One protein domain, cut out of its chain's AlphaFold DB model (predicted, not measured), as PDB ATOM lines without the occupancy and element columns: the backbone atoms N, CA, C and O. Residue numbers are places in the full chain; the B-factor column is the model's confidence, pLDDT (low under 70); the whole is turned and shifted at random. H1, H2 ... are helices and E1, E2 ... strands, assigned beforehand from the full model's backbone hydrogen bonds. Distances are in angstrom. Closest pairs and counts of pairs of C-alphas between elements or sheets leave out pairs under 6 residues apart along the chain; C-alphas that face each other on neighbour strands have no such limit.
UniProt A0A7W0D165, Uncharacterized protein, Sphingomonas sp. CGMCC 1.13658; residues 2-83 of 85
ATOM      1  N   SER A   2     -44.639  -0.459 -38.723       72.12
ATOM      2  CA  SER A   2     -43.309  -0.973 -38.313       72.12
ATOM      3  C   SER A   2     -42.602  -0.478 -37.034       72.12
ATOM      4  O   SER A   2     -41.502  -0.950 -36.767       72.12
ATOM      5  N   TRP A   3     -43.196   0.369 -36.189       85.94
ATOM      6  CA  TRP A   3     -42.544   0.804 -34.938       85.94
ATOM      7  C   TRP A   3     -42.249  -0.350 -33.963       85.94
ATOM      8  O   TRP A   3     -41.182  -0.406 -33.363       85.94
ATOM      9  N   THR A   4     -43.159  -1.321 -33.849       89.62
ATOM     10  CA  THR A   4     -42.970  -2.532 -33.030       89.62
ATOM     11  C   THR A   4     -41.881  -3.452 -33.577       89.62
ATOM     12  O   THR A   4     -41.104  -4.004 -32.805       89.62
ATOM     13  N   LEU A   5     -41.787  -3.583 -34.902       88.94
ATOM     14  CA  LEU A   5     -40.732  -4.348 -35.575       88.94
ATOM     15  C   LEU A   5     -39.360  -3.696 -35.389       88.94
ATOM     16  O   LEU A   5     -38.393  -4.396 -35.111       88.94
ATOM     17  N   LEU A   6     -39.294  -2.366 -35.491       88.94
ATOM     18  CA  LEU A   6     -38.078  -1.593 -35.250       88.94
ATOM     19  C   LEU A   6     -37.627  -1.700 -33.788       88.94
ATOM     20  O   LEU A   6     -36.460  -1.963 -33.521       88.94
ATOM     21  N   ALA A   7     -38.550  -1.526 -32.839       90.94
ATOM     22  CA  ALA A   7     -38.239  -1.629 -31.417       90.94
ATOM     23  C   ALA A   7     -37.796  -3.050 -31.033       90.94
ATOM     24  O   ALA A   7     -36.824  -3.212 -30.298       90.94
ATOM     25  N   GLY A   8     -38.465  -4.078 -31.565       92.50
ATOM     26  CA  GLY A   8     -38.111  -5.476 -31.324       92.50
ATOM     27  C   GLY A   8     -36.753  -5.860 -31.913       92.50
ATOM     28  O   GLY A   8     -35.947  -6.487 -31.228       92.50
ATOM     29  N   SER A   9     -36.461  -5.451 -33.152       93.06
ATOM     30  CA  SER A   9     -35.169  -5.744 -33.782       93.06
ATOM     31  C   SER A   9     -34.020  -5.000 -33.101       93.06
ATOM     32  O   SER A   9     -32.984  -5.606 -32.828       93.06
ATOM     33  N   LEU A  10     -34.217  -3.726 -32.742       93.94
ATOM     34  CA  LEU A  10     -33.222  -2.942 -32.015       93.94
ATOM     35  C   LEU A  10     -32.945  -3.535 -30.628       93.94
ATOM     36  O   LEU A  10     -31.784  -3.699 -30.259       93.94
ATOM     37  N   ALA A  11     -33.989  -3.915 -29.885       94.50
ATOM     38  CA  ALA A  11     -33.836  -4.576 -28.591       94.50
ATOM     39  C   ALA A  11     -33.084  -5.912 -28.714       94.50
ATOM     40  O   ALA A  11     -32.226  -6.204 -27.885       94.50
ATOM     41  N   GLY A  12     -33.345  -6.692 -29.769       94.19
ATOM     42  CA  GLY A  12     -32.620  -7.934 -30.047       94.19
ATOM     43  C   GLY A  12     -31.126  -7.708 -30.306       94.19
ATOM     44  O   GLY A  12     -30.290  -8.376 -29.698       94.19
ATOM     45  N   VAL A  13     -30.777  -6.731 -31.148       94.25
ATOM     46  CA  VAL A  13     -29.373  -6.384 -31.437       94.25
ATOM     47  C   VAL A  13     -28.663  -5.867 -30.185       94.25
ATOM     48  O   VAL A  13     -27.552  -6.304 -29.892       94.25
ATOM     49  N   LEU A  14     -29.306  -4.989 -29.407       93.25
ATOM     50  CA  LEU A  14     -28.749  -4.494 -28.146       93.25
ATOM     51  C   LEU A  14     -28.585  -5.614 -27.113       93.25
ATOM     52  O   LEU A  14     -27.581  -5.640 -26.406       93.25
ATOM     53  N   GLY A  15     -29.523  -6.561 -27.057       94.06
ATOM     54  CA  GLY A  15     -29.418  -7.750 -26.215       94.06
ATOM     55  C   GLY A  15     -28.202  -8.604 -26.578       94.06
ATOM     56  O   GLY A  15     -27.412  -8.950 -25.703       94.06
ATOM     57  N   LEU A  16     -27.992  -8.878 -27.869       90.94
ATOM     58  CA  LEU A  16     -26.812  -9.608 -28.342       90.94
ATOM     59  C   LEU A  16     -25.511  -8.843 -28.072       90.94
ATOM     60  O   LEU A  16     -24.540  -9.443 -27.620       90.94
ATOM     61  N   ALA A  17     -25.496  -7.526 -28.284       86.19
ATOM     62  CA  ALA A  17     -24.342  -6.686 -27.974       86.19
ATOM     63  C   ALA A  17     -24.016  -6.694 -26.470       86.19
ATOM     64  O   ALA A  17     -22.848  -6.762 -26.091       86.19
ATOM     65  N   LEU A  18     -25.037  -6.681 -25.606       87.44
ATOM     66  CA  LEU A  18     -24.868  -6.792 -24.158       87.44
ATOM     67  C   LEU A  18     -24.281  -8.154 -23.773       87.44
ATOM     68  O   LEU A  18     -23.347  -8.202 -22.979       87.44
ATOM     69  N   VAL A  19     -24.779  -9.248 -24.357       89.06
ATOM     70  CA  VAL A  19     -24.243 -10.600 -24.130       89.06
ATOM     71  C   VAL A  19     -22.796 -10.697 -24.611       89.06
ATOM     72  O   VAL A  19     -21.943 -11.164 -23.864       89.06
ATOM     73  N   ALA A  20     -22.481 -10.192 -25.804       83.38
ATOM     74  CA  ALA A  20     -21.111 -10.144 -26.307       83.38
ATOM     75  C   ALA A  20     -20.188  -9.348 -25.367       83.38
ATOM     76  O   ALA A  20     -19.091  -9.804 -25.046       83.38
ATOM     77  N   LYS A  21     -20.658  -8.206 -24.843       79.31
ATOM     78  CA  LYS A  21     -19.930  -7.400 -23.853       79.31
ATOM     79  C   LYS A  21     -19.736  -8.137 -22.525       79.31
ATOM     80  O   LYS A  21     -18.636  -8.100 -21.981       79.31
ATOM     81  N   LEU A  22     -20.766  -8.816 -22.015       80.06
ATOM     82  CA  LEU A  22     -20.683  -9.634 -20.796       80.06
ATOM     83  C   LEU A  22     -19.681 -10.782 -20.954       80.06
ATOM     84  O   LEU A  22     -18.948 -11.091 -20.020       80.06
ATOM     85  N   LEU A  23     -19.601 -11.361 -22.151       78.12
ATOM     86  CA  LEU A  23     -18.626 -12.391 -22.504       78.12
ATOM     87  C   LEU A  23     -17.240 -11.819 -22.869       78.12
ATOM     88  O   LEU A  23     -16.356 -12.582 -23.246       78.12
ATOM     89  N   ARG A  24     -17.035 -10.493 -22.778       71.62
ATOM     90  CA  ARG A  24     -15.808  -9.775 -23.191       71.62
ATOM     91  C   ARG A  24     -15.385 -10.058 -24.646       71.62
ATOM     92  O   ARG A  24     -14.224  -9.896 -25.017       71.62
ATOM     93  N   LEU A  25     -16.345 -10.413 -25.501       65.94
ATOM     94  CA  LEU A  25     -16.175 -10.640 -26.938       65.94
ATOM     95  C   LEU A  25     -16.170  -9.289 -27.669       65.94
ATOM     96  O   LEU A  25     -17.139  -8.919 -28.326       65.94
ATOM     97  N   GLY A  26     -15.110  -8.503 -27.489       60.38
ATOM     98  CA  GLY A  26     -15.060  -7.143 -28.045       60.38
ATOM     99  C   GLY A  26     -13.681  -6.507 -28.149       60.38
ATOM    100  O   GLY A  26     -13.526  -5.537 -28.877       60.38
ATOM    101  N   GLY A  27     -12.670  -7.076 -27.499       58.97
ATOM    102  CA  GLY A  27     -11.320  -6.534 -27.534       58.97
ATOM    103  C   GLY A  27     -10.728  -6.579 -26.146       58.97
ATOM    104  O   GLY A  27     -11.150  -5.848 -25.257       58.97
ATOM    105  N   ALA A  28      -9.764  -7.469 -25.964       62.56
ATOM    106  CA  ALA A  28      -8.731  -7.195 -24.995       62.56
ATOM    107  C   ALA A  28      -7.855  -6.141 -25.686       62.56
ATOM    108  O   ALA A  28      -7.173  -6.451 -26.659       62.56
ATOM    109  N   GLU A  29      -8.030  -4.876 -25.322       67.56
ATOM    110  CA  GLU A  29      -7.022  -3.847 -25.567       67.56
ATOM    111  C   GLU A  29      -6.129  -3.823 -24.337       67.56
ATOM    112  O   GLU A  29      -6.624  -3.990 -23.222       67.56
ATOM    113  N   LEU A  30      -4.829  -3.627 -24.533       74.19
ATOM    114  CA  LEU A  30      -3.922  -3.391 -23.417       74.19
ATOM    115  C   LEU A  30      -4.214  -1.991 -22.870       74.19
ATOM    116  O   LEU A  30      -3.978  -0.992 -23.557       74.19
ATOM    117  N   ALA A  31      -4.762  -1.911 -21.658       74.75
ATOM    118  CA  ALA A  31      -5.104  -0.643 -21.028       74.75
ATOM    119  C   ALA A  31      -3.851   0.089 -20.523       74.75
ATOM    120  O   ALA A  31      -3.822   1.322 -20.537       74.75
ATOM    121  N   SER A  32      -2.815  -0.650 -20.107       78.75
ATOM    122  CA  SER A  32      -1.562  -0.091 -19.592       78.75
ATOM    123  C   SER A  32      -0.352  -1.014 -19.770       78.75
ATOM    124  O   SER A  32      -0.474  -2.201 -20.079       78.75
ATOM    125  N   GLU A  33       0.833  -0.442 -19.549       83.38
ATOM    126  CA  GLU A  33       2.120  -1.150 -19.483       83.38
ATOM    127  C   GLU A  33       2.126  -2.169 -18.337       83.38
ATOM    128  O   GLU A  33       2.535  -3.308 -18.540       83.38
ATOM    129  N   ASP A  34       1.564  -1.815 -17.180       83.38
ATOM    130  CA  ASP A  34       1.430  -2.724 -16.034       83.38
ATOM    131  C   ASP A  34       0.564  -3.952 -16.349       83.38
ATOM    132  O   ASP A  34       0.887  -5.067 -15.938       83.38
ATOM    133  N   GLU A  35      -0.523  -3.775 -17.108       82.38
ATOM    134  CA  GLU A  35      -1.361  -4.895 -17.546       82.38
ATOM    135  C   GLU A  35      -0.595  -5.811 -18.506       82.38
ATOM    136  O   GLU A  35      -0.661  -7.034 -18.378       82.38
ATOM    137  N   ALA A  36       0.185  -5.233 -19.425       84.06
ATOM    138  CA  ALA A  36       1.053  -5.994 -20.316       84.06
ATOM    139  C   ALA A  36       2.065  -6.835 -19.519       84.06
ATOM    140  O   ALA A  36       2.208  -8.032 -19.758       84.06
ATOM    141  N   MET A  37       2.721  -6.233 -18.526       85.00
ATOM    142  CA  MET A  37       3.670  -6.926 -17.657       85.00
ATOM    143  C   MET A  37       3.010  -8.090 -16.907       85.00
ATOM    144  O   MET A  37       3.493  -9.217 -16.991       85.00
ATOM    145  N   ALA A  38       1.852  -7.861 -16.281       84.00
ATOM    146  CA  ALA A  38       1.120  -8.901 -15.558       84.00
ATOM    147  C   ALA A  38       0.691 -10.072 -16.462       84.00
ATOM    148  O   ALA A  38       0.749 -11.230 -16.049       84.00
ATOM    149  N   ILE A  39       0.278  -9.790 -17.705       83.38
ATOM    150  CA  ILE A  39      -0.068 -10.828 -18.686       83.38
ATOM    151  C   ILE A  39       1.172 -11.640 -19.074       83.38
ATOM    152  O   ILE A  39       1.095 -12.864 -19.142       83.38
ATOM    153  N   ALA A  40       2.315 -10.990 -19.310       84.69
ATOM    154  CA  ALA A  40       3.547 -11.684 -19.677       84.69
ATOM    155  C   ALA A  40       4.046 -12.616 -18.560       84.69
ATOM    156  O   ALA A  40       4.453 -13.741 -18.847       84.69
ATOM    157  N   GLU A  41       3.966 -12.187 -17.299       85.06
ATOM    158  CA  GLU A  41       4.317 -13.024 -16.142       85.06
ATOM    159  C   GLU A  41       3.330 -14.184 -15.938       85.06
ATOM    160  O   GLU A  41       3.739 -15.303 -15.623       85.06
ATOM    161  N   ALA A  42       2.029 -13.948 -16.151       83.88
ATOM    162  CA  ALA A  42       1.004 -14.984 -16.033       83.88
ATOM    163  C   ALA A  42       1.129 -16.064 -17.122       83.88
ATOM    164  O   ALA A  42       0.957 -17.250 -16.839       83.88
ATOM    165  N   GLU A  43       1.441 -15.661 -18.356       82.00
ATOM    166  CA  GLU A  43       1.618 -16.572 -19.490       82.00
ATOM    167  C   GLU A  43       2.970 -17.300 -19.451       82.00
ATOM    168  O   GLU A  43       3.093 -18.405 -19.987       82.00
ATOM    169  N   ARG A  44       3.992 -16.713 -18.811       79.06
ATOM    170  CA  ARG A  44       5.340 -17.282 -18.756       79.06
ATOM    171  C   ARG A  44       5.844 -17.431 -17.315       79.06
ATOM    172  O   ARG A  44       6.468 -16.521 -16.772       79.06
ATOM    173  N   PRO A  45       5.674 -18.623 -16.715       77.81
ATOM    174  CA  PRO A  45       6.197 -18.916 -15.387       77.81
ATOM    175  C   PRO A  45       7.713 -18.682 -15.315       77.81
ATOM    176  O   PRO A  45       8.475 -19.291 -16.067       77.81
ATOM    177  N   GLY A  46       8.145 -17.816 -14.396       81.38
ATOM    178  CA  GLY A  46       9.559 -17.482 -14.184       81.38
ATOM    179  C   GLY A  46      10.084 -16.304 -15.008       81.38
ATOM    180  O   GLY A  46      11.256 -15.974 -14.874       81.38
ATOM    181  N   PHE A  47       9.246 -15.664 -15.826       82.62
ATOM    182  CA  PHE A  47       9.545 -14.359 -16.414       82.62
ATOM    183  C   PHE A  47       9.216 -13.261 -15.394       82.62
ATOM    184  O   PHE A  47       8.150 -13.307 -14.784       82.62
ATOM    185  N   VAL A  48      10.127 -12.304 -15.196       86.94
ATOM    186  CA  VAL A  48       9.928 -11.149 -14.304       86.94
ATOM    187  C   VAL A  48       9.980  -9.895 -15.157       86.94
ATOM    188  O   VAL A  48      11.040  -9.546 -15.674       86.94
ATOM    189  N   ALA A  49       8.842  -9.232 -15.326       87.25
ATOM    190  CA  ALA A  49       8.732  -8.075 -16.193       87.25
ATOM    191  C   ALA A  49       9.328  -6.823 -15.524       87.25
ATOM    192  O   ALA A  49       9.086  -6.544 -14.352       87.25
ATOM    193  N   VAL A  50      10.104  -6.046 -16.282       89.94
ATOM    194  CA  VAL A  50      10.728  -4.794 -15.811       89.94
ATOM    195  C   VAL A  50      10.157  -3.583 -16.531       89.94
ATOM    196  O   VAL A  50      10.001  -2.516 -15.940       89.94
ATOM    197  N   SER A  51       9.875  -3.729 -17.822       86.75
ATOM    198  CA  SER A  51       9.274  -2.675 -18.626       86.75
ATOM    199  C   SER A  51       8.399  -3.265 -19.720       86.75
ATOM    200  O   SER A  51       8.636  -4.374 -20.203       86.75
ATOM    201  N   ALA A  52       7.394  -2.508 -20.139       87.62
ATOM    202  CA  ALA A  52       6.571  -2.842 -21.286       87.62
ATOM    203  C   ALA A  52       6.423  -1.625 -22.192       87.62
ATOM    204  O   ALA A  52       6.353  -0.494 -21.724       87.62
ATOM    205  N   VAL A  53       6.367  -1.869 -23.497       88.19
ATOM    206  CA  VAL A  53       6.071  -0.864 -24.516       88.19
ATOM    207  C   VAL A  53       4.862  -1.348 -25.295       88.19
ATOM    208  O   VAL A  53       4.897  -2.418 -25.906       88.19
ATOM    209  N   LEU A  54       3.785  -0.566 -25.274       87.12
ATOM    210  CA  LEU A  54       2.584  -0.864 -26.048       87.12
ATOM    211  C   LEU A  54       2.757  -0.382 -27.486       87.12
ATOM    212  O   LEU A  54       3.326   0.679 -27.745       87.12
ATOM    213  N   ALA A  55       2.202  -1.143 -28.423       84.88
ATOM    214  CA  ALA A  55       1.966  -0.645 -29.766       84.88
ATOM    215  C   ALA A  55       0.879   0.442 -29.750       84.88
ATOM    216  O   ALA A  55      -0.025   0.434 -28.912       84.88
ATOM    217  N   GLU A  56       0.946   1.363 -30.711       80.06
ATOM    218  CA  GLU A  56       0.002   2.483 -30.841       80.06
ATOM    219  C   GLU A  56      -1.456   2.013 -30.998       80.06
ATOM    220  O   GLU A  56      -2.390   2.674 -30.548       80.06
ATOM    221  N   ASP A  57      -1.648   0.821 -31.569       76.12
ATOM    222  CA  ASP A  57      -2.951   0.179 -31.751       76.12
ATOM    223  C   ASP A  57      -3.503  -0.506 -30.482       76.12
ATOM    224  O   ASP A  57      -4.637  -0.994 -30.490       76.12
ATOM    225  N   ARG A  58      -2.715  -0.572 -29.399       77.88
ATOM    226  CA  ARG A  58      -3.009  -1.306 -28.152       77.88
ATOM    227  C   ARG A  58      -3.368  -2.788 -28.348       77.88
ATOM    228  O   ARG A  58      -3.915  -3.418 -27.441       77.88
ATOM    229  N   GLN A  59      -3.050  -3.365 -29.510       79.81
ATOM    230  CA  GLN A  59      -3.296  -4.774 -29.847       79.81
ATOM    231  C   GLN A  59      -2.072  -5.662 -29.608       79.81
ATOM    232  O   GLN A  59      -2.148  -6.891 -29.725       79.81
ATOM    233  N   SER A  60      -0.929  -5.052 -29.308       82.25
ATOM    234  CA  SER A  60       0.305  -5.755 -28.988       82.25
ATOM    235  C   SER A  60       1.169  -4.947 -28.028       82.25
ATOM    236  O   SER A  60       1.034  -3.728 -27.923       82.25
ATOM    237  N   ALA A  61       2.055  -5.639 -27.323       86.38
ATOM    238  CA  ALA A  61       3.082  -5.023 -26.499       86.38
ATOM    239  C   ALA A  61       4.369  -5.840 -26.561       86.38
ATOM    240  O   ALA A  61       4.348  -7.039 -26.839       86.38
ATOM    241  N   VAL A  62       5.491  -5.187 -26.298       87.25
ATOM    242  CA  VAL A  62       6.774  -5.841 -26.046       87.25
ATOM    243  C   VAL A  62       7.090  -5.650 -24.573       87.25
ATOM    244  O   VAL A  62       7.135  -4.519 -24.101       87.25
ATOM    245  N   VAL A  63       7.290  -6.747 -23.852       88.62
ATOM    246  CA  VAL A  63       7.661  -6.752 -22.438       88.62
ATOM    247  C   VAL A  63       9.109  -7.204 -22.320       88.62
ATOM    248  O   VAL A  63       9.494  -8.217 -22.901       88.62
ATOM    249  N   THR A  64       9.915  -6.445 -21.586       90.12
ATOM    250  CA  THR A  64      11.321  -6.750 -21.311       90.12
ATOM    251  C   THR A  64      11.447  -7.249 -19.879       90.12
ATOM    252  O   THR A  64      10.929  -6.614 -18.957       90.12
ATOM    253  N   GLY A  65      12.116  -8.385 -19.706       89.44
ATOM    254  CA  GLY A  65      12.362  -8.998 -18.410       89.44
ATOM    255  C   GLY A  65      13.701  -8.610 -17.784       89.44
ATOM    256  O   GLY A  65      14.495  -7.864 -18.367       89.44
ATOM    257  N   THR A  66      13.938  -9.090 -16.565       86.81
ATOM    258  CA  THR A  66      15.124  -8.753 -15.757       86.81
ATOM    259  C   THR A  66      16.439  -9.233 -16.354       86.81
ATOM    260  O   THR A  66      17.467  -8.589 -16.135       86.81
ATOM    261  N   ASP A  67      16.420 -10.315 -17.131       81.81
ATOM    262  CA  ASP A  67      17.612 -10.932 -17.716       81.81
ATOM    263  C   ASP A  67      17.877 -10.421 -19.149       81.81
ATOM    264  O   ASP A  67      18.733 -10.944 -19.868       81.81
ATOM    265  N   GLY A  68      17.168  -9.361 -19.566       79.50
ATOM    266  CA  GLY A  68      17.252  -8.763 -20.901       79.50
ATOM    267  C   GLY A  68      16.479  -9.531 -21.977       79.50
ATOM    268  O   GLY A  68      16.567  -9.206 -23.162       79.50
ATOM    269  N   GLU A  69      15.719 -10.547 -21.582       84.75
ATOM    270  CA  GLU A  69      14.838 -11.321 -22.433       84.75
ATOM    271  C   GLU A  69      13.574 -10.526 -22.786       84.75
ATOM    272  O   GLU A  69      12.989  -9.838 -21.953       84.75
ATOM    273  N   GLN A  70      13.148 -10.608 -24.046       85.75
ATOM    274  CA  GLN A  70      11.969  -9.897 -24.536       85.75
ATOM    275  C   GLN A  70      10.859 -10.878 -24.897       85.75
ATOM    276  O   GLN A  70      11.089 -11.942 -25.475       85.75
ATOM    277  N   VAL A  71       9.636 -10.492 -24.560       85.19
ATOM    278  CA  VAL A  71       8.415 -11.234 -24.844       85.19
ATOM    279  C   VAL A  71       7.477 -10.313 -25.607       85.19
ATOM    280  O   VAL A  71       7.161  -9.211 -25.162       85.19
ATOM    281  N   ARG A  72       7.011 -10.760 -26.769       85.75
ATOM    282  CA  ARG A  72       5.949 -10.088 -27.512       85.75
ATOM    283  C   ARG A  72       4.602 -10.617 -27.065       85.75
ATOM    284  O   ARG A  72       4.301 -11.794 -27.213       85.75
ATOM    285  N   LEU A  73       3.756  -9.717 -26.601       84.06
ATOM    286  CA  LEU A  73       2.339  -9.964 -26.414       84.06
ATOM    287  C   LEU A  73       1.616  -9.661 -27.716       84.06
ATOM    288  O   LEU A  73       1.664  -8.537 -28.227       84.06
ATOM    289  N   ARG A  74       0.925 -10.662 -28.252       80.81
ATOM    290  CA  ARG A  74       0.077 -10.509 -29.431       80.81
ATOM    291  C   ARG A  74      -1.355 -10.877 -29.086       80.81
ATOM    292  O   ARG A  74      -1.612 -11.890 -28.435       80.81
ATOM    293  N   ARG A  75      -2.305 -10.076 -29.567       74.81
ATOM    294  CA  ARG A  75      -3.721 -10.421 -29.474       74.81
ATOM    295  C   ARG A  75      -4.018 -11.706 -30.257       74.81
ATOM    296  O   ARG A  75      -3.794 -11.773 -31.468       74.81
ATOM    297  N   HIS A  76      -4.593 -12.688 -29.569       71.19
ATOM    298  CA  HIS A  76      -5.150 -13.913 -30.134       71.19
ATOM    299  C   HIS A  76      -6.648 -13.984 -29.791       71.19
ATOM    300  O   HIS A  76      -7.071 -14.483 -28.749       71.19
ATOM    301  N   GLY A  77      -7.485 -13.408 -30.661       69.75
ATOM    302  CA  GLY A  77      -8.937 -13.351 -30.461       69.75
ATOM    303  C   GLY A  77      -9.354 -12.397 -29.332       69.75
ATOM    304  O   GLY A  77      -9.292 -11.176 -29.500       69.75
ATOM    305  N   ALA A  78      -9.831 -12.957 -28.214       64.12
ATOM    306  CA  ALA A  78     -10.238 -12.221 -27.007       64.12
ATOM    307  C   ALA A  78      -9.199 -12.292 -25.870       64.12
ATOM    308  O   ALA A  78      -9.443 -11.764 -24.789       64.12
ATOM    309  N   GLN A  79      -8.061 -12.947 -26.107       68.00
ATOM    310  CA  GLN A  79      -6.971 -13.101 -25.146       68.00
ATOM    311  C   GLN A  79      -5.660 -12.582 -25.744       68.00
ATOM    312  O   GLN A  79      -5.556 -12.360 -26.955       68.00
ATOM    313  N   PHE A  80      -4.664 -12.383 -24.889       74.75
ATOM    314  CA  PHE A  80      -3.292 -12.094 -25.285       74.75
ATOM    315  C   PHE A  80      -2.445 -13.336 -25.065       74.75
ATOM    316  O   PHE A  80      -2.631 -14.022 -24.067       74.75
ATOM    317  N   VAL A  81      -1.543 -13.608 -26.001       75.38
ATOM    318  CA  VAL A  81      -0.576 -14.701 -25.900       75.38
ATOM    319  C   VAL A  81       0.820 -14.099 -25.894       75.38
ATOM    320  O   VAL A  81       1.110 -13.189 -26.680       75.38
ATOM    321  N   ALA A  82       1.663 -14.608 -25.001       77.44
ATOM    322  CA  ALA A  82       3.079 -14.289 -24.936       77.44
ATOM    323  C   ALA A  82       3.874 -15.182 -25.898       77.44
ATOM    324  O   ALA A  82       3.882 -16.404 -25.774       77.44
ATOM    325  N   GLU A  83       4.567 -14.568 -26.851       76.94
ATOM    326  CA  GLU A  83       5.480 -15.228 -27.782       76.94
ATOM    327  C   GLU A  83       6.893 -14.655 -27.613       76.94
ATOM    328  O   GLU A  83       7.076 -13.501 -27.221       76.94
TER     329      GLU A  83
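This is residues 2 to 83 of the 85 residues of an uncharacterized protein of Sphingomonas sp. CGMCC 1.13658 (UniProt A0A7W0D165). A long straight helix, H1, sticks out with its residues 3 to 16 as an arm from a small body, in which a four-stranded sheet curls round one short helix, H2. The sheet's other face is bare, and the arm makes much of the length. The printed part has 82 residues, with two named helices and then four named strands in the order H1 H2 E1 E2 E3 E4; the sheet's order is E1 - E2 - E3 - E4, all antiparallel, and the class is mixed, helices and strands. The whole is extended, with a radius of gyration of the C-alphas of 18.2 A and spans of 65 by 24 by 17 A.

Start with H1, residues 3 to 22, which is not on the sheet and is apart from H2, residues 33 to 43. In both helices every O i to N i+4 pair is within hydrogen-bond range. Next come E1, residues 49 to 54, E2, residues 60 to 65, E3, residues 70 to 76, and E4, residues 79 to 83; they form a meander, each strand the antiparallel neighbour of the one before. The hairpin E1 and E2 has N 53 and O 62 at 2.8 A, within hydrogen-bond range. In the hairpin E2 and E3, look at N 63 and O 71, 2.8 A, within that range too. In the hairpin E3 and E4, N 74 and O 81 are within it at 3.0 A. The sheet is strongly twisted and curls round H2, which is on it, making two layers, a helix on one face of a sheet. The closest C-alphas of H2 and E1 are those of Glu 33 and Ala 52, 5.1 A; of H2 and E4, those of Ala 40 and Ala 82, 5.9 A. The edge strands E1 and E4 are apart.

Find C-alpha 3 at (-42.544, 0.804, -34.938); from there H1 runs 28.1 A to C-alpha 22. H2 begins at C-alpha 33, (2.120, -1.150, -19.483), and measures 15.4 A. E1 measures 13.7 A, E2 16.4 A, E3 18.5 A and E4 12.9 A, ending at C-alpha 83, (5.480, -15.228, -27.782).

The two C-alphas farthest apart are those of Ser 2 and Asp 67, 65.1 A. Residues 2 to 16 stand free; without them the body spans 43 by 25 by 17 A. The printed part has no cut and no long link; the link from H1 to H2, 10 residues, is short and the others are tight. The model's mean pLDDT over the printed part is 82.2, and residues 25 to 29 and 77 to 79 are under 70.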